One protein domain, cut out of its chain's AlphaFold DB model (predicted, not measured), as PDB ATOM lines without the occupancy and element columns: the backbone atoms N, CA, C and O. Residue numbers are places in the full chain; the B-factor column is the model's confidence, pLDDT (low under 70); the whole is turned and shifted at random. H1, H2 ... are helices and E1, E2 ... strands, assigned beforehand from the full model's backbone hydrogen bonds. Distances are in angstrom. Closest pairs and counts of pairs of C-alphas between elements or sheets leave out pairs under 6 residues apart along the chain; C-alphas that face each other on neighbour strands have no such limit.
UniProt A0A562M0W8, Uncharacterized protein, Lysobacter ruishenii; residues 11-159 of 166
ATOM      1  N   VAL A  11     -34.103  42.741  -0.148       85.62
ATOM      2  CA  VAL A  11     -35.026  41.614  -0.215       85.62
ATOM      3  C   VAL A  11     -35.832  41.608   1.068       85.62
ATOM      4  O   VAL A  11     -35.284  41.785   2.150       85.62
ATOM      5  N   ILE A  12     -37.140  41.417   0.946       86.69
ATOM      6  CA  ILE A  12     -38.037  41.264   2.085       86.69
ATOM      7  C   ILE A  12     -38.878  40.026   1.824       86.69
ATOM      8  O   ILE A  12     -39.384  39.843   0.716       86.69
ATOM      9  N   ALA A  13     -39.019  39.196   2.844       87.19
ATOM     10  CA  ALA A  13     -39.925  38.076   2.863       87.19
ATOM     11  C   ALA A  13     -40.619  37.982   4.217       87.19
ATOM     12  O   ALA A  13     -40.070  38.362   5.248       87.19
ATOM     13  N   GLY A  14     -41.832  37.455   4.231       87.44
ATOM     14  CA  GLY A  14     -42.596  37.336   5.462       87.44
ATOM     15  C   GLY A  14     -43.764  36.391   5.302       87.44
ATOM     16  O   GLY A  14     -44.283  36.214   4.198       87.44
ATOM     17  N   LYS A  15     -44.178  35.804   6.419       85.31
ATOM     18  CA  LYS A  15     -45.401  35.020   6.518       85.31
ATOM     19  C   LYS A  15     -46.257  35.591   7.630       85.31
ATOM     20  O   LYS A  15     -45.800  35.682   8.767       85.31
ATOM     21  N   TRP A  16     -47.515  35.859   7.319       86.38
ATOM     22  CA  TRP A  16     -48.539  36.160   8.305       86.38
ATOM     23  C   TRP A  16     -49.656  35.118   8.231       86.38
ATOM     24  O   TRP A  16     -49.966  34.638   7.149       86.38
ATOM     25  N   GLU A  17     -50.220  34.721   9.366       82.06
ATOM     26  CA  GLU A  17     -51.279  33.705   9.475       82.06
ATOM     27  C   GLU A  17     -52.627  34.383   9.727       82.06
ATOM     28  O   GLU A  17     -52.703  35.252  10.600       82.06
ATOM     29  N   ASP A  18     -53.657  34.002   8.965       76.31
ATOM     30  CA  ASP A  18     -55.020  34.519   9.143       76.31
ATOM     31  C   ASP A  18     -55.652  33.955  10.424       76.31
ATOM     32  O   ASP A  18     -55.585  32.757  10.705       76.31
ATOM     33  N   ARG A  19     -56.273  34.823  11.223       70.69
ATOM     34  CA  ARG A  19     -57.004  34.456  12.442       70.69
ATOM     35  C   ARG A  19     -58.523  34.401  12.252       70.69
ATOM     36  O   ARG A  19     -59.208  34.022  13.199       70.69
ATOM     37  N   GLY A  20     -59.050  34.760  11.080       58.19
ATOM     38  CA  GLY A  20     -60.467  34.616  10.728       58.19
ATOM     39  C   GLY A  20     -61.416  35.630  11.382       58.19
ATOM     40  O   GLY A  20     -62.605  35.351  11.512       58.19
ATOM     41  N   SER A  21     -60.921  36.796  11.816       56.09
ATOM     42  CA  SER A  21     -61.721  37.847  12.473       56.09
ATOM     43  C   SER A  21     -61.838  39.096  11.595       56.09
ATOM     44  O   SER A  21     -60.837  39.636  11.140       56.09
ATOM     45  N   THR A  22     -63.056  39.601  11.394       53.66
ATOM     46  CA  THR A  22     -63.362  40.721  10.484       53.66
ATOM     47  C   THR A  22     -63.181  42.119  11.085       53.66
ATOM     48  O   THR A  22     -63.393  43.100  10.376       53.66
ATOM     49  N   LEU A  23     -62.834  42.252  12.371       48.69
ATOM     50  CA  LEU A  23     -62.892  43.547  13.070       48.69
ATOM     51  C   LEU A  23     -61.551  44.274  13.252       48.69
ATOM     52  O   LEU A  23     -61.556  45.413  13.704       48.69
ATOM     53  N   THR A  24     -60.415  43.685  12.877       52.16
ATOM     54  CA  THR A  24     -59.067  44.246  13.106       52.16
ATOM     55  C   THR A  24     -58.017  43.441  12.309       52.16
ATOM     56  O   THR A  24     -58.306  42.282  12.024       52.16
ATOM     57  N   PRO A  25     -56.845  43.999  11.903       57.28
ATOM     58  CA  PRO A  25     -55.902  43.374  10.965       57.28
ATOM     59  C   PRO A  25     -55.638  41.903  11.323       57.28
ATOM     60  O   PRO A  25     -54.988  41.627  12.332       57.28
ATOM     61  N   PRO A  26     -56.150  40.948  10.526       68.19
ATOM     62  CA  PRO A  26     -56.360  39.574  10.988       68.19
ATOM     63  C   PRO A  26     -55.105  38.700  10.894       68.19
ATOM     64  O   PRO A  26     -55.169  37.499  11.141       68.19
ATOM     65  N   PHE A  27     -53.960  39.289  10.544       79.75
ATOM     66  CA  PHE A  27     -52.776  38.557  10.118       79.75
ATOM     67  C   PHE A  27     -51.634  38.694  11.127       79.75
ATOM     68  O   PHE A  27     -50.975  39.737  11.210       79.75
ATOM     69  N   ARG A  28     -51.369  37.621  11.880       81.62
ATOM     70  CA  ARG A  28     -50.258  37.556  12.845       81.62
ATOM     71  C   ARG A  28     -48.964  37.186  12.136       81.62
ATOM     72  O   ARG A  28     -48.913  36.169  11.448       81.62
ATOM     73  N   CYS A  29     -47.903  37.953  12.359       84.81
ATOM     74  CA  CYS A  29     -46.579  37.638  11.833       84.81
ATOM     75  C   CYS A  29     -46.083  36.298  12.393       84.81
ATOM     76  O   CYS A  29     -46.092  36.070  13.601       84.81
ATOM     77  N   ARG A  30     -45.665  35.388  11.516       84.06
ATOM     78  CA  ARG A  30     -45.029  34.117  11.887       84.06
ATOM     79  C   ARG A  30     -43.522  34.220  11.795       84.06
ATOM     80  O   ARG A  30     -42.827  33.763  12.698       84.06
ATOM     81  N   TRP A  31     -43.061  34.834  10.717       86.88
ATOM     82  CA  TRP A  31     -41.684  35.239  10.535       86.88
ATOM     83  C   TRP A  31     -41.602  36.369   9.519       86.88
ATOM     84  O   TRP A  31     -42.475  36.530   8.660       86.88
ATOM     85  N   PHE A  32     -40.512  37.112   9.598       89.69
ATOM     86  CA  PHE A  32     -40.153  38.190   8.705       89.69
ATOM     87  C   PHE A  32     -38.638  38.177   8.520       89.69
ATOM     88  O   PHE A  32     -37.898  38.081   9.490       89.69
ATOM     89  N   PHE A  33     -38.179  38.289   7.281       90.19
ATOM     90  CA  PHE A  33     -36.774  38.421   6.922       90.19
ATOM     91  C   PHE A  33     -36.629  39.595   5.973       90.19
ATOM     92  O   PHE A  33     -37.373  39.726   5.005       90.19
ATOM     93  N   SER A  34     -35.651  40.445   6.228       90.88
ATOM     94  CA  SER A  34     -35.345  41.587   5.384       90.88
ATOM     95  C   SER A  34     -33.841  41.737   5.339       90.88
ATOM     96  O   SER A  34     -33.222  41.845   6.390       90.88
ATOM     97  N   TRP A  35     -33.237  41.681   4.157       90.62
ATOM     98  CA  TRP A  35     -31.783  41.692   4.027       90.62
ATOM     99  C   TRP A  35     -31.317  42.314   2.721       90.62
ATOM    100  O   TRP A  35     -32.078  42.467   1.768       90.62
ATOM    101  N   THR A  36     -30.032  42.634   2.675       88.06
ATOM    102  CA  THR A  36     -29.333  43.079   1.474       88.06
ATOM    103  C   THR A  36     -28.058  42.272   1.321       88.06
ATOM    104  O   THR A  36     -27.329  42.062   2.290       88.06
ATOM    105  N   GLU A  37     -27.767  41.853   0.093       87.56
ATOM    106  CA  GLU A  37     -26.444  41.348  -0.264       87.56
ATOM    107  C   GLU A  37     -25.484  42.531  -0.423       87.56
ATOM    108  O   GLU A  37     -25.623  43.347  -1.338       87.56
ATOM    109  N   TYR A  38     -24.559  42.678   0.527       86.19
ATOM    110  CA  TYR A  38     -23.635  43.815   0.590       86.19
ATOM    111  C   TYR A  38     -22.236  43.464   0.058       86.19
ATOM    112  O   TYR A  38     -21.454  44.360  -0.268       86.19
ATOM    113  N   ALA A  39     -21.945  42.169  -0.070       85.88
ATOM    114  CA  ALA A  39     -20.777  41.593  -0.727       85.88
ATOM    115  C   ALA A  39     -21.148  40.202  -1.287       85.88
ATOM    116  O   ALA A  39     -22.171  39.654  -0.872       85.88
ATOM    117  N   PRO A  40     -20.357  39.615  -2.209       85.94
ATOM    118  CA  PRO A  40     -20.652  38.297  -2.771       85.94
ATOM    119  C   PRO A  40     -20.948  37.262  -1.693       85.94
ATOM    120  O   PRO A  40     -20.118  37.037  -0.811       85.94
ATOM    121  N   ALA A  41     -22.133  36.653  -1.773       86.31
ATOM    122  CA  ALA A  41     -22.599  35.626  -0.846       86.31
ATOM    123  C   ALA A  41     -22.626  36.053   0.637       86.31
ATOM    124  O   ALA A  41     -22.704  35.205   1.524       86.31
ATOM    125  N   ARG A  42     -22.610  37.364   0.912       89.00
ATOM    126  CA  ARG A  42     -22.729  37.939   2.253       89.00
ATOM    127  C   ARG A  42     -23.939  38.846   2.326       89.00
ATOM    128  O   ARG A  42     -24.068  39.812   1.568       89.00
ATOM    129  N   ILE A  43     -24.815  38.541   3.266       89.81
ATOM    130  CA  ILE A  43     -26.032  39.299   3.507       89.81
ATOM    131  C   ILE A  43     -26.028  39.856   4.922       89.81
ATOM    132  O   ILE A  43     -25.456  39.275   5.840       89.81
ATOM    133  N   ALA A  44     -26.686  40.986   5.090       91.12
ATOM    134  CA  ALA A  44     -26.959  41.557   6.394       91.12
ATOM    135  C   ALA A  44     -28.388  42.084   6.405       91.12
ATOM    136  O   ALA A  44     -28.929  42.459   5.359       91.12
ATOM    137  N   GLY A  45     -29.020  42.065   7.569       92.44
ATOM    138  CA  GLY A  45     -30.418  42.431   7.654       92.44
ATOM    139  C   GLY A  45     -31.026  42.307   9.035       92.44
ATOM    140  O   GLY A  45     -30.348  42.372  10.057       92.44
ATOM    141  N   PHE A  46     -32.338  42.132   9.027       91.88
ATOM    142  CA  PHE A  46     -33.167  41.926  10.195       91.88
ATOM    143  C   PHE A  46     -34.051  40.703   9.980       91.88
ATOM    144  O   PHE A  46     -34.663  40.551   8.914       91.88
ATOM    145  N   PHE A  47     -34.137  39.847  10.988       90.75
ATOM    146  CA  PHE A  47     -35.129  38.788  11.033       90.75
ATOM    147  C   PHE A  47     -35.989  38.923  12.278       90.75
ATOM    148  O   PHE A  47     -35.578  39.477  13.291       90.75
ATOM    149  N   ALA A  48     -37.197  38.395  12.191       89.12
ATOM    150  CA  ALA A  48     -38.156  38.397  13.272       89.12
ATOM    151  C   ALA A  48     -39.034  37.154  13.186       89.12
ATOM    152  O   ALA A  48     -39.335  36.683  12.089       89.12
ATOM    153  N   GLY A  49     -39.493  36.637  14.318       85.19
ATOM    154  CA  GLY A  49     -40.405  35.503  14.336       85.19
ATOM    155  C   GLY A  49     -40.651  34.948  15.728       85.19
ATOM    156  O   GLY A  49     -40.044  35.370  16.704       85.19
ATOM    157  N   TYR A  50     -41.572  33.993  15.807       78.06
ATOM    158  CA  TYR A  50     -41.840  33.267  17.045       78.06
ATOM    159  C   TYR A  50     -41.004  31.986  17.101       78.06
ATOM    160  O   TYR A  50     -41.036  31.185  16.163       78.06
ATOM    161  N   GLU A  51     -40.290  31.774  18.204       72.62
ATOM    162  CA  GLU A  51     -39.592  30.514  18.480       72.62
ATOM    163  C   GLU A  51     -40.549  29.441  19.033       72.62
ATOM    164  O   GLU A  51     -41.699  29.721  19.391       72.62
ATOM    165  N   GLY A  52     -40.084  28.189  19.112       58.44
ATOM    166  CA  GLY A  52     -40.878  27.010  19.503       58.44
ATOM    167  C   GLY A  52     -41.533  27.046  20.897       58.44
ATOM    168  O   GLY A  52     -42.332  26.161  21.196       58.44
ATOM    169  N   GLY A  53     -41.244  28.061  21.720       57.53
ATOM    170  CA  GLY A  53     -41.876  28.324  23.021       57.53
ATOM    171  C   GLY A  53     -42.889  29.477  23.029       57.53
ATOM    172  O   GLY A  53     -43.455  29.781  24.074       57.53
ATOM    173  N   GLY A  54     -43.134  30.132  21.888       65.12
ATOM    174  CA  GLY A  54     -44.063  31.261  21.776       65.12
ATOM    175  C   GLY A  54     -43.462  32.631  22.106       65.12
ATOM    176  O   GLY A  54     -44.167  33.631  21.960       65.12
ATOM    177  N   ALA A  55     -42.180  32.700  22.479       72.81
ATOM    178  CA  ALA A  55     -41.468  33.966  22.586       72.81
ATOM    179  C   ALA A  55     -41.221  34.555  21.192       72.81
ATOM    180  O   ALA A  55     -41.024  33.835  20.209       72.81
ATOM    181  N   PHE A  56     -41.288  35.878  21.103       78.06
ATOM    182  CA  PHE A  56     -40.975  36.600  19.883       78.06
ATOM    183  C   PHE A  56     -39.515  37.041  19.919       78.06
ATOM    184  O   PHE A  56     -39.087  37.655  20.895       78.06
ATOM    185  N   ILE A  57     -38.782  36.768  18.843       83.00
ATOM    186  CA  ILE A  57     -37.414  37.236  18.651       83.00
ATOM    187  C   ILE A  57     -37.355  38.162  17.440       83.00
ATOM    188  O   ILE A  57     -38.052  37.951  16.446       83.00
ATOM    189  N   GLY A  58     -36.527  39.198  17.533       88.25
ATOM    190  CA  GLY A  58     -36.296  40.167  16.470       88.25
ATOM    191  C   GLY A  58     -34.860  40.650  16.543       88.25
ATOM    192  O   GLY A  58     -34.502  41.342  17.489       88.25
ATOM    193  N   GLU A  59     -34.046  40.276  15.563       90.75
ATOM    194  CA  GLU A  59     -32.599  40.426  15.646       90.75
ATOM    195  C   GLU A  59     -31.996  40.970  14.357       90.75
ATOM    196  O   GLU A  59     -32.440  40.693  13.236       90.75
ATOM    197  N   ARG A  60     -30.930  41.748  14.543       91.62
ATOM    198  CA  ARG A  60     -30.036  42.170  13.466       91.62
ATOM    199  C   ARG A  60     -29.065  41.040  13.198       91.62
ATOM    200  O   ARG A  60     -28.504  40.486  14.141       91.62
ATOM    201  N   PHE A  61     -28.840  40.738  11.929       90.88
ATOM    202  CA  PHE A  61     -28.000  39.611  11.567       90.88
ATOM    203  C   PHE A  61     -27.028  39.920  10.440       90.88
ATOM    204  O   PHE A  61     -27.258  40.782   9.585       90.88
ATOM    205  N   HIS A  62     -25.972  39.119  10.427       90.19
ATOM    206  CA  HIS A  62     -25.052  38.937   9.324       90.19
ATOM    207  C   HIS A  62     -25.025  37.454   8.940       90.19
ATOM    208  O   HIS A  62     -25.073  36.597   9.819       90.19
ATOM    209  N   ALA A  63     -24.946  37.136   7.650       90.44
ATOM    210  CA  ALA A  63     -24.796  35.760   7.199       90.44
ATOM    211  C   ALA A  63     -23.901  35.637   5.966       90.44
ATOM    212  O   ALA A  63     -23.947  36.477   5.063       90.44
ATOM    213  N   ALA A  64     -23.141  34.545   5.904       90.62
ATOM    214  CA  ALA A  64     -22.345  34.163   4.744       90.62
ATOM    215  C   ALA A  64     -22.801  32.812   4.183       90.62
ATOM    216  O   ALA A  64     -23.280  31.938   4.912       90.62
ATOM    217  N   PHE A  65     -22.650  32.661   2.870       88.50
ATOM    218  CA  PHE A  65     -23.058  31.472   2.137       88.50
ATOM    219  C   PHE A  65     -21.946  30.966   1.217       88.50
ATOM    220  O   PHE A  65     -21.166  31.735   0.659       88.50
ATOM    221  N   GLU A  66     -21.944  29.658   0.986       88.75
ATOM    222  CA  GLU A  66     -21.235  29.003  -0.111       88.75
ATOM    223  C   GLU A  66     -22.260  28.277  -0.984       88.75
ATOM    224  O   GLU A  66     -22.785  27.222  -0.620       88.75
ATOM    225  N   GLY A  67     -22.604  28.877  -2.128       84.81
ATOM    226  CA  GLY A  67     -23.774  28.449  -2.896       84.81
ATOM    227  C   GLY A  67     -25.050  28.628  -2.069       84.81
ATOM    228  O   GLY A  67     -25.365  29.743  -1.659       84.81
ATOM    229  N   ASP A  68     -25.745  27.523  -1.797       79.88
ATOM    230  CA  ASP A  68     -26.961  27.496  -0.968       79.88
ATOM    231  C   ASP A  68     -26.686  27.102   0.497       79.88
ATOM    232  O   ASP A  68     -27.604  27.055   1.317       79.88
ATOM    233  N   ARG A  69     -25.428  26.806   0.850       87.31
ATOM    234  CA  ARG A  69     -25.043  26.396   2.204       87.31
ATOM    235  C   ARG A  69     -24.753  27.620   3.062       87.31
ATOM    236  O   ARG A  69     -23.865  28.398   2.733       87.31
ATOM    237  N   LEU A  70     -25.465  27.754   4.177       89.06
ATOM    238  CA  LEU A  70     -25.168  28.741   5.215       89.06
ATOM    239  C   LEU A  70     -23.870  28.346   5.935       89.06
ATOM    240  O   LEU A  70     -23.764  27.225   6.435       89.06
ATOM    241  N   THR A  71     -22.883  29.238   5.952       91.19
ATOM    242  CA  THR A  71     -21.557  28.986   6.543       91.19
ATOM    243  C   THR A  71     -21.257  29.851   7.756       91.19
ATOM    244  O   THR A  71     -20.410  29.478   8.557       91.19
ATOM    245  N   GLU A  72     -21.971  30.960   7.908       90.38
ATOM    246  CA  GLU A  72     -21.867  31.880   9.037       90.38
ATOM    247  C   GLU A  72     -23.246  32.500   9.251       90.38
ATOM    248  O   GLU A  72     -23.891  32.905   8.276       90.38
ATOM    249  N   LEU A  73     -23.706  32.581  10.497       90.94
ATOM    250  CA  LEU A  73     -24.912  33.326  10.846       90.94
ATOM    251  C   LEU A  73     -24.743  33.943  12.219       90.94
ATOM    252  O   LEU A  73     -24.789  33.252  13.232       90.94
ATOM    253  N   VAL A  74     -24.575  35.256  12.238       88.00
ATOM    254  CA  VAL A  74     -24.248  35.987  13.451       88.00
ATOM    255  C   VAL A  74     -25.362  36.942  13.816       88.00
ATOM    256  O   VAL A  74     -25.743  37.793  13.013       88.00
ATOM    257  N   TRP A  75     -25.826  36.840  15.056       88.00
ATOM    258  CA  TRP A  75     -26.593  37.869  15.750       88.00
ATOM    259  C   TRP A  75     -26.163  37.893  17.220       88.00
ATOM    260  O   TRP A  75     -25.558  36.942  17.708       88.00
ATOM    261  N   ASN A  76     -26.400  39.004  17.918       83.00
ATOM    262  CA  ASN A  76     -26.027  39.170  19.330       83.00
ATOM    263  C   ASN A  76     -24.570  38.747  19.667       83.00
ATOM    264  O   ASN A  76     -24.307  38.114  20.687       83.00
ATOM    265  N   ALA A  77     -23.621  39.069  18.773       83.12
ATOM    266  CA  ALA A  77     -22.199  38.714  18.885       83.12
ATOM    267  C   ALA A  77     -21.912  37.201  19.031       83.12
ATOM    268  O   ALA A  77     -20.904  36.802  19.615       83.12
ATOM    269  N   TYR A  78     -22.775  36.351  18.477       87.31
ATOM    270  CA  TYR A  78     -22.622  34.901  18.488       87.31
ATOM    271  C   TYR A  78     -22.840  34.332  17.087       87.31
ATOM    272  O   TYR A  78     -23.808  34.690  16.421       87.31
ATOM    273  N   ASP A  79     -21.938  33.465  16.626       88.81
ATOM    274  CA  ASP A  79     -22.111  32.708  15.390       88.81
ATOM    275  C   ASP A  79     -22.871  31.414  15.683       88.81
ATOM    276  O   ASP A  79     -22.364  30.488  16.320       88.81
ATOM    277  N   HIS A  80     -24.099  31.355  15.186       86.81
ATOM    278  CA  HIS A  80     -25.026  30.247  15.363       86.81
ATOM    279  C   HIS A  80     -24.746  29.061  14.432       86.81
ATOM    280  O   HIS A  80     -25.344  28.003  14.613       86.81
ATOM    281  N   VAL A  81     -23.833  29.203  13.465       87.50
ATOM    282  CA  VAL A  81     -23.327  28.077  12.668       87.50
ATOM    283  C   VAL A  81     -22.114  27.447  13.347       87.50
ATOM    284  O   VAL A  81     -22.077  26.231  13.522       87.50
ATOM    285  N   ALA A  82     -21.134  28.258  13.754       86.44
ATOM    286  CA  ALA A  82     -19.919  27.770  14.408       86.44
ATOM    287  C   ALA A  82     -20.105  27.437  15.902       86.44
ATOM    288  O   ALA A  82     -19.290  26.714  16.475       86.44
ATOM    289  N   GLY A  83     -21.163  27.946  16.540       87.19
ATOM    290  CA  GLY A  83     -21.437  27.730  17.962       87.19
ATOM    291  C   GLY A  83     -20.459  28.468  18.880       87.19
ATOM    292  O   GLY A  83     -20.108  27.965  19.950       87.19
ATOM    293  N   MET A  84     -19.993  29.649  18.473       86.75
ATOM    294  CA  MET A  84     -18.991  30.411  19.219       86.75
ATOM    295  C   MET A  84     -19.265  31.912  19.204       86.75
ATOM    296  O   MET A  84     -19.946  32.428  18.324       86.75
ATOM    297  N   ALA A  85     -18.705  32.625  20.184       84.25
ATOM    298  CA  ALA A  85     -18.744  34.081  20.194       84.25
ATOM    299  C   ALA A  85     -18.067  34.626  18.932       84.25
ATOM    300  O   ALA A  85     -16.950  34.231  18.592       84.25
ATOM    301  N   ALA A  86     -18.745  35.546  18.262       79.19
ATOM    302  CA  ALA A  86     -18.203  36.261  17.128       79.19
ATOM    303  C   ALA A  86     -17.756  37.642  17.616       79.19
ATOM    304  O   ALA A  86     -18.559  38.401  18.164       79.19
ATOM    305  N   GLU A  87     -16.475  37.979  17.458       62.84
ATOM    306  CA  GLU A  87     -15.977  39.297  17.858       62.84
ATOM    307  C   GLU A  87     -16.773  40.400  17.137       62.84
ATOM    308  O   GLU A  87     -16.785  40.457  15.909       62.84
ATOM    309  N   ALA A  88     -17.454  41.242  17.929       54.47
ATOM    310  CA  ALA A  88     -18.397  42.306  17.560       54.47
ATOM    311  C   ALA A  88     -18.444  42.668  16.058       54.47
ATOM    312  O   ALA A  88     -17.564  43.352  15.523       54.47
ATOM    313  N   MET A  89     -19.516  42.222  15.396       54.88
ATOM    314  CA  MET A  89     -19.642  42.136  13.937       54.88
ATOM    315  C   MET A  89     -20.298  43.367  13.276       54.88
ATOM    316  O   MET A  89     -21.014  43.260  12.286       54.88
ATOM    317  N   PHE A  90     -19.995  44.552  13.801       57.25
ATOM    318  CA  PHE A  90     -20.469  45.853  13.313       57.25
ATOM    319  C   PHE A  90     -19.281  46.813  13.212       57.25
ATOM    320  O   PHE A  90     -19.120  47.734  14.006       57.25
ATOM    321  N   ARG A  91     -18.330  46.516  12.315       57.19
ATOM    322  CA  ARG A  91     -17.115  47.346  12.158       57.19
ATOM    323  C   ARG A  91     -17.152  48.261  10.940       57.19
ATOM    324  O   ARG A  91     -16.286  49.122  10.808       57.19
ATOM    325  N   SER A  92     -18.131  48.087  10.054       68.62
ATOM    326  CA  SER A  92     -18.331  48.980   8.916       68.62
ATOM    327  C   SER A  92     -19.630  49.762   9.105       68.62
ATOM    328  O   SER A  92     -20.693  49.144   9.074       68.62
ATOM    329  N   PRO A  93     -19.570  51.103   9.217       65.69
ATOM    330  CA  PRO A  93     -20.761  51.949   9.329       65.69
ATOM    331  C   PRO A  93     -21.798  51.719   8.215       65.69
ATOM    332  O   PRO A  93     -22.996  51.897   8.422       65.69
ATOM    333  N   ASP A  94     -21.346  51.279   7.037       80.88
ATOM    334  CA  ASP A  94     -22.203  50.931   5.901       80.88
ATOM    335  C   ASP A  94     -23.110  49.721   6.178       80.88
ATOM    336  O   ASP A  94     -24.237  49.672   5.680       80.88
ATOM    337  N   VAL A  95     -22.620  48.737   6.937       82.38
ATOM    338  CA  VAL A  95     -23.378  47.529   7.297       82.38
ATOM    339  C   VAL A  95     -24.337  47.836   8.444       82.38
ATOM    340  O   VAL A  95     -25.486  47.399   8.398       82.38
ATOM    341  N   ASP A  96     -23.919  48.663   9.400       83.81
ATOM    342  CA  ASP A  96     -24.758  49.097  10.522       83.81
ATOM    343  C   ASP A  96     -25.984  49.865  10.015       83.81
ATOM    344  O   ASP A  96     -27.129  49.517  10.306       83.81
ATOM    345  N   ALA A  97     -25.766  50.849   9.139       86.69
ATOM    346  CA  ALA A  97     -26.853  51.596   8.510       86.69
ATOM    347  C   ALA A  97     -27.784  50.694   7.676       86.69
ATOM    348  O   ALA A  97     -28.982  50.958   7.543       86.69
ATOM    349  N   LEU A  98     -27.244  49.622   7.093       87.75
ATOM    350  CA  LEU A  98     -28.009  48.656   6.317       87.75
ATOM    351  C   LEU A  98     -28.906  47.806   7.223       87.75
ATOM    352  O   LEU A  98     -30.094  47.684   6.921       87.75
ATOM    353  N   VAL A  99     -28.397  47.265   8.334       89.88
ATOM    354  CA  VAL A  99     -29.229  46.474   9.257       89.88
ATOM    355  C   VAL A  99     -30.309  47.327   9.924       89.88
ATOM    356  O   VAL A  99     -31.448  46.867  10.025       89.88
ATOM    357  N   GLU A 100     -30.020  48.590  10.267       90.62
ATOM    358  CA  GLU A 100     -31.032  49.517  10.796       90.62
ATOM    359  C   GLU A 100     -32.141  49.789   9.775       90.62
ATOM    360  O   GLU A 100     -33.326  49.704  10.104       90.62
ATOM    361  N   ARG A 101     -31.793  50.000   8.497       91.75
ATOM    362  CA  ARG A 101     -32.789  50.158   7.423       91.75
ATOM    363  C   ARG A 101     -33.738  48.956   7.334       91.75
ATOM    364  O   ARG A 101     -34.931  49.134   7.062       91.75
ATOM    365  N   HIS A 102     -33.237  47.738   7.556       92.19
ATOM    366  CA  HIS A 102     -34.055  46.521   7.549       92.19
ATOM    367  C   HIS A 102     -34.906  46.364   8.816       92.19
ATOM    368  O   HIS A 102     -36.059  45.937   8.705       92.19
ATOM    369  N   ALA A 103     -34.398  46.766   9.984       91.81
ATOM    370  CA  ALA A 103     -35.183  46.837  11.216       91.81
ATOM    371  C   ALA A 103     -36.335  47.850  11.079       91.81
ATOM    372  O   ALA A 103     -37.489  47.548  11.382       91.81
ATOM    373  N   GLU A 104     -36.080  49.025  10.502       91.94
ATOM    374  CA  GLU A 104     -37.144  49.979  10.190       91.94
ATOM    375  C   GLU A 104     -38.139  49.432   9.162       91.94
ATOM    376  O   GLU A 104     -39.339  49.693   9.259       91.94
ATOM    377  N   ALA A 105     -37.663  48.677   8.164       90.12
ATOM    378  CA  ALA A 105     -38.540  48.028   7.199       90.12
ATOM    379  C   ALA A 105     -39.503  47.075   7.905       90.12
ATOM    380  O   ALA A 105     -40.703  47.168   7.656       90.12
ATOM    381  N   PHE A 106     -39.011  46.237   8.820       90.75
ATOM    382  CA  PHE A 106     -39.856  45.404   9.674       90.75
ATOM    383  C   PHE A 106     -40.929  46.239  10.382       90.75
ATOM    384  O   PHE A 106     -42.116  45.941  10.251       90.75
ATOM    385  N   LEU A 107     -40.553  47.347  11.022       88.94
ATOM    386  CA  LEU A 107     -41.511  48.214  11.717       88.94
ATOM    387  C   LEU A 107     -42.545  48.878  10.792       88.94
ATOM    388  O   LEU A 107     -43.617  49.240  11.258       88.94
ATOM    389  N   ARG A 108     -42.250  49.070   9.499       89.31
ATOM    390  CA  ARG A 108     -43.199  49.627   8.508       89.31
ATOM    391  C   ARG A 108     -44.210  48.607   7.980       89.31
ATOM    392  O   ARG A 108     -45.177  49.001   7.317       89.31
ATOM    393  N   TRP A 109     -43.949  47.319   8.185       88.50
ATOM    394  CA  TRP A 109     -44.851  46.229   7.811       88.50
ATOM    395  C   TRP A 109     -45.837  45.874   8.924       88.50
ATOM    396  O   TRP A 109     -46.838  45.221   8.641       88.50
ATOM    397  N   HIS A 110     -45.591  46.322  10.155       87.31
ATOM    398  CA  HIS A 110     -46.392  45.957  11.317       87.31
ATOM    399  C   HIS A 110     -47.132  47.154  11.907       87.31
ATOM    400  O   HIS A 110     -46.663  48.290  11.834       87.31
ATOM    401  N   ASP A 111     -48.304  46.883  12.470       85.50
ATOM    402  CA  ASP A 111     -49.069  47.848  13.253       85.50
ATOM    403  C   ASP A 111     -48.353  48.067  14.594       85.50
ATOM    404  O   ASP A 111     -48.251  47.150  15.413       85.50
ATOM    405  N   ARG A 112     -47.787  49.265  14.768       81.31
ATOM    406  CA  ARG A 112     -46.973  49.611  15.939       81.31
ATOM    407  C   ARG A 112     -47.813  49.743  17.202       81.31
ATOM    408  O   ARG A 112     -47.337  49.351  18.259       81.31
ATOM    409  N   ASP A 113     -49.047  50.217  17.079       77.69
ATOM    410  CA  ASP A 113     -49.921  50.462  18.226       77.69
ATOM    411  C   ASP A 113     -50.406  49.128  18.815       77.69
ATOM    412  O   ASP A 113     -50.510  48.961  20.025       77.69
ATOM    413  N   ARG A 114     -50.603  48.114  17.961       70.62
ATOM    414  CA  ARG A 114     -50.972  46.748  18.383       70.62
ATOM    415  C   ARG A 114     -49.821  45.916  18.913       70.62
ATOM    416  O   ARG A 114     -50.056  44.895  19.559       70.62
ATOM    417  N   TRP A 115     -48.584  46.296  18.609       70.38
ATOM    418  CA  TRP A 115     -47.423  45.589  19.139       70.38
ATOM    419  C   TRP A 115     -47.423  45.642  20.674       70.38
ATOM    420  O   TRP A 115     -47.132  44.637  21.326       70.38
ATOM    421  N   GLU A 116     -47.867  46.758  21.252       57.50
ATOM    422  CA  GLU A 116     -47.996  46.925  22.702       57.50
ATOM    423  C   GLU A 116     -49.048  45.984  23.333       57.50
ATOM    424  O   GLU A 116     -48.982  45.702  24.527       57.50
ATOM    425  N   GLU A 117     -49.955  45.401  22.536       61.22
ATOM    426  CA  GLU A 117     -51.000  44.457  22.976       61.22
ATOM    427  C   GLU A 117     -50.565  42.972  22.916       61.22
ATOM    428  O   GLU A 117     -51.370  42.064  23.138       61.22
ATOM    429  N   GLY A 118     -49.286  42.695  22.627       64.62
ATOM    430  CA  GLY A 118     -48.679  41.361  22.755       64.62
ATOM    431  C   GLY A 118     -48.566  40.537  21.465       64.62
ATOM    432  O   GLY A 118     -48.044  39.417  21.499       64.62
ATOM    433  N   PHE A 119     -48.988  41.067  20.309       70.62
ATOM    434  CA  PHE A 119     -48.864  40.376  19.017       70.62
ATOM    435  C   PHE A 119     -48.411  41.302  17.886       70.62
ATOM    436  O   PHE A 119     -48.924  42.402  17.713       70.62
ATOM    437  N   LEU A 120     -47.513  40.806  17.031       81.56
ATOM    438  CA  LEU A 120     -47.152  41.497  15.793       81.56
ATOM    439  C   LEU A 120     -48.194  41.254  14.709       81.56
ATOM    440  O   LEU A 120     -48.295  40.157  14.150       81.56
ATOM    441  N   CYS A 121     -48.944  42.307  14.409       83.19
ATOM    442  CA  CYS A 121     -49.991  42.312  13.398       83.19
ATOM    443  C   CYS A 121     -49.502  43.023  12.135       83.19
ATOM    444  O   CYS A 121     -48.753  43.997  12.215       83.19
ATOM    445  N   LEU A 122     -49.931  42.544  10.969       85.19
ATOM    446  CA  LEU A 122     -49.710  43.242   9.703       85.19
ATOM    447  C   LEU A 122     -50.369  44.633   9.743       85.19
ATOM    448  O   LEU A 122     -51.522  44.757  10.152       85.19
ATOM    449  N   ALA A 123     -49.661  45.670   9.295       86.56
ATOM    450  CA  ALA A 123     -50.231  47.013   9.190       86.56
ATOM    451  C   ALA A 123     -51.364  47.059   8.148       86.56
ATOM    452  O   ALA A 123     -51.255  46.461   7.075       86.56
ATOM    453  N   ALA A 124     -52.426  47.815   8.436       83.56
ATOM    454  CA  ALA A 124     -53.579  47.941   7.547       83.56
ATOM    455  C   ALA A 124     -53.182  48.391   6.125       83.56
ATOM    456  O   ALA A 124     -52.377  49.306   5.942       83.56
ATOM    457  N   GLY A 125     -53.752  47.748   5.103       81.38
ATOM    458  CA  GLY A 125     -53.502  48.040   3.693       81.38
ATOM    459  C   GLY A 125     -52.279  47.330   3.103       81.38
ATOM    460  O   GLY A 125     -52.140  47.302   1.876       81.38
ATOM    461  N   ARG A 126     -51.397  46.740   3.926       84.50
ATOM    462  CA  ARG A 126     -50.221  45.986   3.450       84.50
ATOM    463  C   ARG A 126     -50.589  44.636   2.850       84.50
ATOM    464  O   ARG A 126     -49.839  44.145   2.010       84.50
ATOM    465  N   GLU A 127     -51.737  44.070   3.213       79.81
ATOM    466  CA  GLU A 127     -52.246  42.806   2.675       79.81
ATOM    467  C   GLU A 127     -52.384  42.832   1.147       79.81
ATOM    468  O   GLU A 127     -52.140  41.828   0.487       79.81
ATOM    469  N   LYS A 128     -52.652  44.010   0.567       77.25
ATOM    470  CA  LYS A 128     -52.748  44.220  -0.887       77.25
ATOM    471  C   LYS A 128     -51.438  43.948  -1.634       77.25
ATOM    472  O   LYS A 128     -51.457  43.764  -2.846       77.25
ATOM    473  N   GLY A 129     -50.304  43.976  -0.931       71.88
ATOM    474  CA  GLY A 129     -48.978  43.700  -1.482       71.88
ATOM    475  C   GLY A 129     -48.507  42.259  -1.289       71.88
ATOM    476  O   GLY A 129     -47.350  41.971  -1.597       71.88
ATOM    477  N   LEU A 130     -49.353  41.380  -0.744       75.44
ATOM    478  CA  LEU A 130     -49.000  40.010  -0.381       75.44
ATOM    479  C   LEU A 130     -49.692  38.993  -1.292       75.44
ATOM    480  O   LEU A 130     -50.768  39.230  -1.836       75.44
ATOM    481  N   VAL A 131     -49.056  37.836  -1.448       78.44
ATOM    482  CA  VAL A 131     -49.660  36.657  -2.076       78.44
ATOM    483  C   VAL A 131     -50.448  35.909  -1.006       78.44
ATOM    484  O   VAL A 131     -49.940  35.727   0.097       78.44
ATOM    485  N   MET A 132     -51.662  35.459  -1.325       67.50
ATOM    486  CA  MET A 132     -52.560  34.777  -0.386       67.50
ATOM    487  C   MET A 132     -52.669  33.273  -0.693       67.50
ATOM    488  O   MET A 132     -53.477  32.878  -1.535       67.50
ATOM    489  N   PRO A 133     -51.851  32.407  -0.067       65.62
ATOM    490  CA  PRO A 133     -52.180  30.993   0.108       65.62
ATOM    491  C   PRO A 133     -53.360  30.796   1.092       65.62
ATOM    492  O   PRO A 133     -53.700  31.727   1.817       65.62
ATOM    493  N   PRO A 134     -53.968  29.593   1.157       58.00
ATOM    494  CA  PRO A 134     -55.251  29.357   1.839       58.00
ATOM    495  C   PRO A 134     -55.376  29.888   3.277       58.00
ATOM    496  O   PRO A 134     -56.434  30.397   3.622       58.00
ATOM    497  N   ASP A 135     -54.301  29.831   4.074       59.12
ATOM    498  CA  ASP A 135     -54.322  30.194   5.504       59.12
ATOM    499  C   ASP A 135     -53.268  31.259   5.884       59.12
ATOM    500  O   ASP A 135     -52.947  31.454   7.062       59.12
ATOM    501  N   ALA A 136     -52.629  31.903   4.902       60.00
ATOM    502  CA  ALA A 136     -51.537  32.834   5.173       60.00
ATOM    503  C   ALA A 136     -51.408  33.932   4.117       60.00
ATOM    504  O   ALA A 136     -51.803  33.768   2.971       60.00
ATOM    505  N   LEU A 137     -50.768  35.032   4.497       64.44
ATOM    506  CA  LEU A 137     -50.233  36.014   3.569       64.44
ATOM    507  C   LEU A 137     -48.722  35.872   3.488       64.44
ATOM    508  O   LEU A 137     -48.035  35.704   4.499       64.44
ATOM    509  N   TYR A 138     -48.211  35.941   2.268       75.50
ATOM    510  CA  TYR A 138     -46.814  35.725   1.959       75.50
ATOM    511  C   TYR A 138     -46.243  36.924   1.219       75.50
ATOM    512  O   TYR A 138     -46.787  37.354   0.202       75.50
ATOM    513  N   LEU A 139     -45.117  37.436   1.706       76.75
ATOM    514  CA  LEU A 139     -44.266  38.316   0.921       76.75
ATOM    515  C   LEU A 139     -43.181  37.433   0.306       76.75
ATOM    516  O   LEU A 139     -42.246  37.061   1.017       76.75
ATOM    517  N   PRO A 140     -43.306  37.012  -0.962       67.88
ATOM    518  CA  PRO A 140     -42.256  36.228  -1.580       67.88
ATOM    519  C   PRO A 140     -41.021  37.100  -1.823       67.88
ATOM    520  O   PRO A 140     -41.160  38.281  -2.167       67.88
ATOM    521  N   PRO A 141     -39.807  36.531  -1.728       65.50
ATOM    522  CA  PRO A 141     -38.643  37.202  -2.279       65.50
ATOM    523  C   PRO A 141     -38.892  37.437  -3.774       65.50
ATOM    524  O   PRO A 141     -39.459  36.585  -4.464       65.50
ATOM    525  N   LYS A 142     -38.499  38.607  -4.287       61.84
ATOM    526  CA  LYS A 142     -38.696  38.969  -5.698       61.84
ATOM    527  C   LYS A 142     -38.026  37.922  -6.602       61.84
ATOM    528  O   LYS A 142     -36.814  37.937  -6.727       61.84
ATOM    529  N   HIS A 143     -38.810  37.025  -7.205       53.66
ATOM    530  CA  HIS A 143     -38.447  36.052  -8.254       53.66
ATOM    531  C   HIS A 143     -37.155  35.217  -8.079       53.66
ATOM    532  O   HIS A 143     -36.686  34.617  -9.045       53.66
ATOM    533  N   GLU A 144     -36.594  35.100  -6.875       61.03
ATOM    534  CA  GLU A 144     -35.308  34.429  -6.648       61.03
ATOM    535  C   GLU A 144     -35.481  33.151  -5.815       61.03
ATOM    536  O   GLU A 144     -35.691  33.196  -4.601       61.03
ATOM    537  N   ARG A 145     -35.346  31.985  -6.468       64.31
ATOM    538  CA  ARG A 145     -35.315  30.660  -5.812       64.31
ATOM    539  C   ARG A 145     -34.242  30.593  -4.716       64.31
ATOM    540  O   ARG A 145     -34.476  29.997  -3.670       64.31
ATOM    541  N   SER A 146     -33.106  31.253  -4.935       68.12
ATOM    542  CA  SER A 146     -32.010  31.384  -3.966       68.12
ATOM    543  C   SER A 146     -32.433  32.116  -2.688       68.12
ATOM    544  O   SER A 146     -31.995  31.746  -1.603       68.12
ATOM    545  N   GLY A 147     -33.326  33.108  -2.771       72.62
ATOM    546  CA  GLY A 147     -33.835  33.826  -1.601       72.62
ATOM    547  C   GLY A 147     -34.628  32.922  -0.654       72.62
ATOM    548  O   GLY A 147     -34.442  32.987   0.558       72.62
ATOM    549  N   LEU A 148     -35.455  32.024  -1.200       71.88
ATOM    550  CA  LEU A 148     -36.204  31.045  -0.404       71.88
ATOM    551  C   LEU A 148     -35.289  30.012   0.265       71.88
ATOM    552  O   LEU A 148     -35.523  29.659   1.420       71.88
ATOM    553  N   LEU A 149     -34.237  29.558  -0.425       78.06
ATOM    554  CA  LEU A 149     -33.248  28.632   0.144       78.06
ATOM    555  C   LEU A 149     -32.459  29.286   1.287       78.06
ATOM    556  O   LEU A 149     -32.329  28.687   2.354       78.06
ATOM    557  N   LYS A 150     -32.029  30.543   1.107       78.44
ATOM    558  CA  LYS A 150     -31.382  31.342   2.160       78.44
ATOM    559  C   LYS A 150     -32.289  31.485   3.391       78.44
ATOM    560  O   LYS A 150     -31.833  31.245   4.506       78.44
ATOM    561  N   ILE A 151     -33.573  31.810   3.203       78.88
ATOM    562  CA  ILE A 151     -34.560  31.873   4.299       78.88
ATOM    563  C   ILE A 151     -34.689  30.516   5.001       78.88
ATOM    564  O   ILE A 151     -34.661  30.466   6.225       78.88
ATOM    565  N   GLY A 152     -34.809  29.421   4.245       78.06
ATOM    566  CA  GLY A 152     -34.916  28.072   4.805       78.06
ATOM    567  C   GLY A 152     -33.726  27.703   5.692       78.06
ATOM    568  O   GLY A 152     -33.925  27.247   6.818       78.06
ATOM    569  N   ALA A 153     -32.503  27.971   5.227       80.75
ATOM    570  CA  ALA A 153     -31.286  27.721   5.996       80.75
ATOM    571  C   ALA A 153     -31.215  28.578   7.275       80.75
ATOM    572  O   ALA A 153     -30.899  28.067   8.348       80.75
ATOM    573  N   MET A 154     -31.572  29.866   7.191       80.00
ATOM    574  CA  MET A 154     -31.596  30.754   8.360       80.00
ATOM    575  C   MET A 154     -32.695  30.375   9.361       80.00
ATOM    576  O   MET A 154     -32.462  30.411  10.564       80.00
ATOM    577  N   LEU A 155     -33.881  29.967   8.907       78.56
ATOM    578  CA  LEU A 155     -34.954  29.484   9.786       78.56
ATOM    579  C   LEU A 155     -34.537  28.224  10.560       78.56
ATOM    580  O   LEU A 155     -34.837  28.110  11.746       78.56
ATOM    581  N   GLN A 156     -33.812  27.305   9.917       79.94
ATOM    582  CA  GLN A 156     -33.260  26.123  10.588       79.94
ATOM    583  C   GLN A 156     -32.223  26.499  11.653       79.94
ATOM    584  O   GLN A 156     -32.283  25.976  12.762       79.94
ATOM    585  N   ALA A 157     -31.313  27.422  11.338       74.50
ATOM    586  CA  ALA A 157     -30.258  27.850  12.255       74.50
ATOM    587  C   ALA A 157     -30.767  28.736  13.412       74.50
ATOM    588  O   ALA A 157     -30.224  28.686  14.511       74.50
ATOM    589  N   THR A 158     -31.825  29.523  13.192       69.50
ATOM    590  CA  THR A 158     -32.426  30.411  14.211       69.50
ATOM    591  C   THR A 158     -33.351  29.704  15.188       69.50
ATOM    592  O   THR A 158     -33.663  30.261  16.234       69.50
ATOM    593  N   GLY A 159     -33.848  28.511  14.855       68.88
ATOM    594  CA  GLY A 159     -34.896  27.873  15.653       68.88
ATOM    595  C   GLY A 159     -36.234  28.628  15.620       68.88
ATOM    596  O   GLY A 159     -37.146  28.267  16.370       68.88
TER     597      GLY A 159
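This is residues 11 to 159 of the 166 residues of an uncharacterized protein of Lysobacter ruishenii (UniProt A0A562M0W8). A curled antiparallel sheet of six strands has the long helix H1 laid along one face and wraps round the helix H4 on its other face. The two very short helices H2 and H3 follow H1 along the chain, and H3 only grazes the sheet. The printed part has 149 residues, with elements in the order E1 E2 E3 E4 E5 H1 H2 H3 E6 H4, and the sheet's order is E5 E4 E3 E2 E1 E6. The class is mixed, helices and strands. The whole is compact, with a radius of gyration of the C-alphas of 15.5 A and spans of 47 by 32 by 29 A.

E1, residues 11 to 18, E2, residues 27 to 39, E3, residues 42 to 50, E4, residues 56 to 66, and E5, residues 69 to 75, form a meander, each strand the antiparallel neighbour of the one before, and each successive two are a hairpin. N 13 and O 33 of E1 and E2 are 2.8 A apart, N 46 and O 34 of E3 and E2 2.8 A, N 47 and O 59 of E3 and E4 2.9 A, and N 74 and O 62 of E5 and E4 2.8 A. The sheet is twisted; E2 bends by 57 degrees at residue 30, E3 by 60 degrees at residue 45 and E4 by 69 degrees at residue 60. H1, residues 93 to 109, is on the sheet at a height of 8.1 A, along the strands, at 22 degrees to E2 on the local plane; its closest C-alphas to E3 are those of Val 99 and Gly 45, 4.5 A apart. H2, residues 112 to 115, is not on the sheet and meets H1 only through their link. H3, residues 126 to 129, only grazes the sheet. E6, residues 136 to 139, is an edge strand antiparallel to E1, with N 137 and O 16 2.8 A apart. H4, residues 145 to 158, is on the opposite face from H1, which gives three layers, helices on both faces of a sheet; the closest C-alphas of H4 and E5 are those of Ala 153 and Leu 70, 6.3 A apart. In H1 and H4 every O i to N i+4 pair is within hydrogen-bond range; H2 and H3 are too short for one.

E1 begins at C-alpha 11 (-35.026, 41.614, -0.215). E2 is 33.9 A long, E3 24.6 A, E4 29.1 A, H1 24.8 A and H4 20.2 A. H4 ends at C-alpha 158 (-32.426, 30.411, 14.211).

The C-alphas farthest apart are those of Thr 22 and Glu 87, 48.0 A. The printed part has no cut, and the link from E5 to H1, 17 residues, is long. Mean pLDDT of the printed part is 78.9; it is under 70 at, among others, residues 20 to 26, 87 to 93 and 140 to 146.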